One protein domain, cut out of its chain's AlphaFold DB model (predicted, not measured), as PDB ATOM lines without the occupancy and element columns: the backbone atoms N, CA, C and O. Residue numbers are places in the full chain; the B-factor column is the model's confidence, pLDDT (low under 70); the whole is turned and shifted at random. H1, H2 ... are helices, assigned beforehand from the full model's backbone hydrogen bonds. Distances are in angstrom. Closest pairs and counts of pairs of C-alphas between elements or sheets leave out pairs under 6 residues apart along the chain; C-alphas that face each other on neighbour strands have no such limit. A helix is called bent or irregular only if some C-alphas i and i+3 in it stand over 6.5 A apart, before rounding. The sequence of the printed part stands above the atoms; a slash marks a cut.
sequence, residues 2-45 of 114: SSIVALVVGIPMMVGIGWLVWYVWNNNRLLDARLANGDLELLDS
ATOM      1  N   SER A   2      22.923  49.280 -18.756       81.00
ATOM      2  CA  SER A   2      22.491  47.952 -18.267       81.00
ATOM      3  C   SER A   2      21.030  47.870 -17.763       81.00
ATOM      4  O   SER A   2      20.325  46.927 -18.107       81.00
ATOM      5  N   SER A   3      20.532  48.867 -17.023       84.38
ATOM      6  CA  SER A   3      19.178  48.827 -16.434       84.38
ATOM      7  C   SER A   3      18.037  48.957 -17.451       84.38
ATOM      8  O   SER A   3      17.008  48.303 -17.317       84.38
ATOM      9  N   ILE A   4      18.223  49.775 -18.490       88.88
ATOM     10  CA  ILE A   4      17.222  49.971 -19.549       88.88
ATOM     11  C   ILE A   4      17.054  48.680 -20.358       88.88
ATOM     12  O   ILE A   4      15.932  48.268 -20.627       88.88
ATOM     13  N   VAL A   5      18.157  47.997 -20.676       86.31
ATOM     14  CA  VAL A   5      18.122  46.708 -21.386       86.31
ATOM     15  C   VAL A   5      17.398  45.644 -20.557       86.31
ATOM     16  O   VAL A   5      16.565  44.916 -21.091       86.31
ATOM     17  N   ALA A   6      17.647  45.597 -19.244       87.50
ATOM     18  CA  ALA A   6      16.968  44.661 -18.348       87.50
ATOM     19  C   ALA A   6      15.445  44.873 -18.311       87.50
ATOM     20  O   ALA A   6      14.699  43.898 -18.313       87.50
ATOM     21  N   LEU A   7      14.968  46.121 -18.335       92.31
ATOM     22  CA  LEU A   7      13.530  46.414 -18.386       92.31
ATOM     23  C   LEU A   7      12.909  46.058 -19.740       92.31
ATOM     24  O   LEU A   7      11.847  45.440 -19.776       92.31
ATOM     25  N   VAL A   8      13.583  46.405 -20.841       93.62
ATOM     26  CA  VAL A   8      13.087  46.153 -22.204       93.62
ATOM     27  C   VAL A   8      12.973  44.660 -22.501       93.62
ATOM     28  O   VAL A   8      12.070  44.267 -23.225       93.62
ATOM     29  N   VAL A   9      13.842  43.822 -21.931       92.31
ATOM     30  CA  VAL A   9      13.767  42.361 -22.104       92.31
ATOM     31  C   VAL A   9      12.910  41.707 -21.021       92.31
ATOM     32  O   VAL A   9      12.092  40.838 -21.316       92.31
ATOM     33  N   GLY A  10      13.060  42.134 -19.766       93.56
ATOM     34  CA  GLY A  10      12.400  41.511 -18.623       93.56
ATOM     35  C   GLY A  10      10.885  41.690 -18.630       93.56
ATOM     36  O   GLY A  10      10.161  40.733 -18.363       93.56
ATOM     37  N   ILE A  11      10.386  42.880 -18.983       94.19
ATOM     38  CA  ILE A  11       8.940  43.149 -18.989       94.19
ATOM     39  C   ILE A  11       8.216  42.279 -20.031       94.19
ATOM     40  O   ILE A  11       7.283  41.576 -19.638       94.19
ATOM     41  N   PRO A  12       8.626  42.231 -21.314       95.69
ATOM     42  CA  PRO A  12       7.983  41.353 -22.291       95.69
ATOM     43  C   PRO A  12       8.048  39.881 -21.904       95.69
ATOM     44  O   PRO A  12       7.083  39.154 -22.123       95.69
ATOM     45  N   MET A  13       9.153  39.439 -21.294       95.88
ATOM     46  CA  MET A  13       9.280  38.051 -20.860       95.88
ATOM     47  C   MET A  13       8.279  37.720 -19.746       95.88
ATOM     48  O   MET A  13       7.589  36.708 -19.828       95.88
ATOM     49  N   MET A  14       8.130  38.600 -18.751       96.00
ATOM     50  CA  MET A  14       7.150  38.437 -17.671       96.00
ATOM     51  C   MET A  14       5.710  38.474 -18.188       96.00
ATOM     52  O   MET A  14       4.884  37.668 -17.759       96.00
ATOM     53  N   VAL A  15       5.414  39.358 -19.145       97.12
ATOM     54  CA  VAL A  15       4.105  39.404 -19.813       97.12
ATOM     55  C   VAL A  15       3.852  38.109 -20.588       97.12
ATOM     56  O   VAL A  15       2.773  37.534 -20.468       97.12
ATOM     57  N   GLY A  16       4.848  37.613 -21.325       97.38
ATOM     58  CA  GLY A  16       4.755  36.357 -22.067       97.38
ATOM     59  C   GLY A  16       4.503  35.156 -21.156       97.38
ATOM     60  O   GLY A  16       3.618  34.351 -21.439       97.38
ATOM     61  N   ILE A  17       5.215  35.069 -20.029       96.69
ATOM     62  CA  ILE A  17       5.008  34.021 -19.019       96.69
ATOM     63  C   ILE A  17       3.604  34.130 -18.419       96.69
ATOM     64  O   ILE A  17       2.889  33.130 -18.352       96.69
ATOM     65  N   GLY A  18       3.178  35.334 -18.023       97.75
ATOM     66  CA  GLY A  18       1.841  35.562 -17.470       97.75
ATOM     67  C   GLY A  18       0.735  35.164 -18.447       97.75
ATOM     68  O   GLY A  18      -0.227  34.498 -18.059       97.75
ATOM     69  N   TRP A  19       0.905  35.494 -19.726       97.81
ATOM     70  CA  TRP A  19      -0.022  35.099 -20.781       97.81
ATOM     71  C   TRP A  19      -0.061  33.581 -20.982       97.81
ATOM     72  O   TRP A  19      -1.148  33.016 -21.065       97.81
ATOM     73  N   LEU A  20       1.093  32.904 -20.982       97.19
ATOM     74  CA  LEU A  20       1.176  31.443 -21.098       97.19
ATOM     75  C   LEU A  20       0.471  30.733 -19.938       97.19
ATOM     76  O   LEU A  20      -0.311  29.809 -20.160       97.19
ATOM     77  N   VAL A  21       0.711  31.186 -18.706       97.44
ATOM     78  CA  VAL A  21       0.063  30.633 -17.508       97.44
ATOM     79  C   VAL A  21      -1.449  30.825 -17.581       97.44
ATOM     80  O   VAL A  21      -2.200  29.874 -17.363       97.44
ATOM     81  N   TRP A  22      -1.902  32.031 -17.933       97.19
ATOM     82  CA  TRP A  22      -3.328  32.309 -18.097       97.19
ATOM     83  C   TRP A  22      -3.953  31.459 -19.207       97.19
ATOM     84  O   TRP A  22      -5.028  30.893 -19.012       97.19
ATOM     85  N   TYR A  23      -3.267  31.318 -20.342       96.88
ATOM     86  CA  TYR A  23      -3.724  30.516 -21.471       96.88
ATOM     87  C   TYR A  23      -3.913  29.047 -21.074       96.88
ATOM     88  O   TYR A  23      -4.976  28.476 -21.315       96.88
ATOM     89  N   VAL A  24      -2.925  28.439 -20.411       95.56
ATOM     90  CA  VAL A  24      -3.024  27.049 -19.932       95.56
ATOM     91  C   VAL A  24      -4.164  26.897 -18.924       95.56
ATOM     92  O   VAL A  24      -4.978  25.982 -19.048       95.56
ATOM     93  N   TRP A  25      -4.274  27.815 -17.963       96.56
ATOM     94  CA  TRP A  25      -5.348  27.784 -16.971       96.56
ATOM     95  C   TRP A  25      -6.739  27.892 -17.611       96.56
ATOM     96  O   TRP A  25      -7.639  27.119 -17.277       96.56
ATOM     97  N   ASN A  26      -6.912  28.811 -18.562       96.56
ATOM     98  CA  ASN A  26      -8.185  29.017 -19.243       96.56
ATOM     99  C   ASN A  26      -8.602  27.787 -20.066       96.56
ATOM    100  O   ASN A  26      -9.771  27.404 -20.041       96.56
ATOM    101  N   ASN A  27      -7.655  27.136 -20.749       93.31
ATOM    102  CA  ASN A  27      -7.932  25.901 -21.486       93.31
ATOM    103  C   ASN A  27      -8.354  24.755 -20.556       93.31
ATOM    104  O   ASN A  27      -9.337  24.078 -20.848       93.31
ATOM    105  N   ASN A  28      -7.682  24.587 -19.413       93.00
ATOM    106  CA  ASN A  28      -8.066  23.573 -18.425       93.00
ATOM    107  C   ASN A  28      -9.477  23.823 -17.874       93.00
ATOM    108  O   ASN A  28     -10.288  22.904 -17.815       93.00
ATOM    109  N   ARG A  29      -9.814  25.079 -17.559       94.81
ATOM    110  CA  ARG A  29     -11.164  25.438 -17.100       94.81
ATOM    111  C   ARG A  29     -12.240  25.122 -18.146       94.81
ATOM    112  O   ARG A  29     -13.345  24.712 -17.794       94.81
ATOM    113  N   LEU A  30     -11.942  25.347 -19.424       92.75
ATOM    114  CA  LEU A  30     -12.866  25.054 -20.520       92.75
ATOM    115  C   LEU A  30     -13.036  23.540 -20.701       92.75
ATOM    116  O   LEU A  30     -14.160  23.072 -20.891       92.75
ATOM    117  N   LEU A  31     -11.948  22.777 -20.578       90.75
ATOM    118  CA  LEU A  31     -11.984  21.318 -20.588       90.75
ATOM    119  C   LEU A  31     -12.853  20.765 -19.450       90.75
ATOM    120  O   LEU A  31     -13.719  19.933 -19.712       90.75
ATOM    121  N   ASP A  32     -12.701  21.277 -18.227       92.12
ATOM    122  CA  ASP A  32     -13.530  20.875 -17.082       92.12
ATOM    123  C   ASP A  32     -15.022  21.127 -17.339       92.12
ATOM    124  O   ASP A  32     -15.864  20.287 -17.021       92.12
ATOM    125  N   ALA A  33     -15.366  22.255 -17.969       92.38
ATOM    126  CA  ALA A  33     -16.748  22.554 -18.335       92.38
ATOM    127  C   ALA A  33     -17.301  21.565 -19.375       92.38
ATOM    128  O   ALA A  33     -18.439  21.113 -19.254       92.38
ATOM    129  N   ARG A  34     -16.501  21.192 -20.381       91.25
ATOM    130  CA  ARG A  34     -16.897  20.186 -21.382       91.25
ATOM    131  C   ARG A  34     -17.064  18.799 -20.766       91.25
ATOM    132  O   ARG A  34     -18.042  18.119 -21.068       91.25
ATOM    133  N   LEU A  35     -16.167  18.411 -19.859       90.19
ATOM    134  CA  LEU A  35     -16.268  17.159 -19.107       90.19
ATOM    135  C   LEU A  35     -17.535  17.120 -18.247       90.19
ATOM    136  O   LEU A  35     -18.247  16.119 -18.259       90.19
ATOM    137  N   ALA A  36     -17.854  18.215 -17.549       90.69
ATOM    138  CA  ALA A  36     -19.075  18.322 -16.750       90.69
ATOM    139  C   ALA A  36     -20.352  18.220 -17.603       90.69
ATOM    140  O   ALA A  36     -21.352  17.669 -17.148       90.69
ATOM    141  N   ASN A  37     -20.301  18.705 -18.846       92.12
ATOM    142  CA  ASN A  37     -21.398  18.601 -19.807       92.12
ATOM    143  C   ASN A  37     -21.480  17.229 -20.504       92.12
ATOM    144  O   ASN A  37     -22.428  16.996 -21.251       92.12
ATOM    145  N   GLY A  38     -20.516  16.329 -20.280       84.44
ATOM    146  CA  GLY A  38     -20.475  15.021 -20.934       84.44
ATOM    147  C   GLY A  38     -20.229  15.103 -22.442       84.44
ATOM    148  O   GLY A  38     -20.787  14.308 -23.195       84.44
ATOM    149  N   ASP A  39     -19.431  16.076 -22.888       87.06
ATOM    150  CA  ASP A  39     -19.127  16.293 -24.303       87.06
ATOM    151  C   ASP A  39     -18.393  15.084 -24.919       87.06
ATOM    152  O   ASP A  39     -17.237  14.800 -24.594       87.06
ATOM    153  N   LEU A  40     -19.080  14.364 -25.813       83.00
ATOM    154  CA  LEU A  40     -18.567  13.170 -26.492       83.00
ATOM    155  C   LEU A  40     -17.482  13.500 -27.525       83.00
ATOM    156  O   LEU A  40     -16.679  12.627 -27.849       83.00
ATOM    157  N   GLU A  41     -17.408  14.745 -28.007       84.56
ATOM    158  CA  GLU A  41     -16.384  15.181 -28.965       84.56
ATOM    159  C   GLU A  41     -14.971  15.119 -28.349       84.56
ATOM    160  O   GLU A  41     -13.975  14.940 -29.052       84.56
ATOM    161  N   LEU A  42     -14.869  15.161 -27.013       83.38
ATOM    162  CA  LEU A  42     -13.607  14.952 -26.294       83.38
ATOM    163  C   LEU A  42     -13.002  13.563 -26.542       83.38
ATOM    164  O   LEU A  42     -11.776  13.428 -26.504       83.38
ATOM    165  N   LEU A  43     -13.833  12.548 -26.811       82.19
ATOM    166  CA  LEU A  43     -13.384  11.173 -27.047       82.19
ATOM    167  C   LEU A  43     -12.699  10.999 -28.408       82.19
ATOM    168  O   LEU A  43     -11.885  10.089 -28.550       82.19
ATOM    169  N   ASP A  44     -12.995  11.874 -29.371       81.50
ATOM    170  CA  ASP A  44     -12.451  11.829 -30.738       81.50
ATOM    171  C   ASP A  44     -11.283  12.816 -30.940       81.50
ATOM    172  O   ASP A  44     -10.691  12.941 -32.013       81.50
ATOM    173  N   SER A  45     -10.932  13.562 -29.890       77.19
ATOM    174  CA  SER A  45      -9.930  14.617 -29.966       77.19
ATOM    175  C   SER A  45      -8.494  14.071 -29.957       77.19
ATOM    176  O   SER A  45      -8.101  13.273 -29.109       77.19
TER     177      SER A  45
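What this domain is: This is residues 2 to 45 of the 114 residues of an uncharacterized protein of Euryarchaeota archaeon (UniProt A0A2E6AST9). One long helix, H1, makes nearly the full length of the printed part, and past its last residue, Ala 36, the backbone turns off to one side into a small foot that holds the short helix H2. Residues 2 to 30 of H1 stand free as a bare shaft. The printed part has 44 residues with two named helices, H1 then H2, and no named strand; the class is all helix. The whole is extended, with a radius of gyration of the C-alphas of 17.6 A, and its C-alphas span 54 by 17 by 6 A, a rod.

Where its parts are: H1 holds residues 2 to 36, from C-alpha 2 at (22.491, 47.952, -18.267) to C-alpha 36 at (-19.075, 18.322, -16.750), 51.1 A from first to last C-alpha. It is neither bent nor irregular, but only just: C-alphas 8 and 11 are 6.0 A apart. H2 holds residues 40 to 44 and ends with C-alpha 44 at (-12.451, 11.829, -30.738).

How they stand to each other: A tight link of three residues, 37 to 39, joins H1 to H2. The two helices are close but not clearly touching, with 2 pairs of C-alphas within 8 A; their closest C-alphas, those of Arg 34 and Leu 42, are 7.9 A apart. Their centres are 27.4 A apart. In H1, 30 of 31 O i to N i+4 pairs are within hydrogen-bond range; in H2 it is 0 of 1, while 2 of its 2 O i to N i+3 pairs are within range.

The domain as a whole: The two C-alphas farthest apart are those of Ser 2 and Leu 40, at 54.4 A. The C-alphas of Ser 2 and Ser 45, first and last of the printed part, are 48.0 A apart. The printed part has no cut. Its mean pLDDT is 91.4, with 93 for H1 and 83 for H2, and no printed residue is under 70.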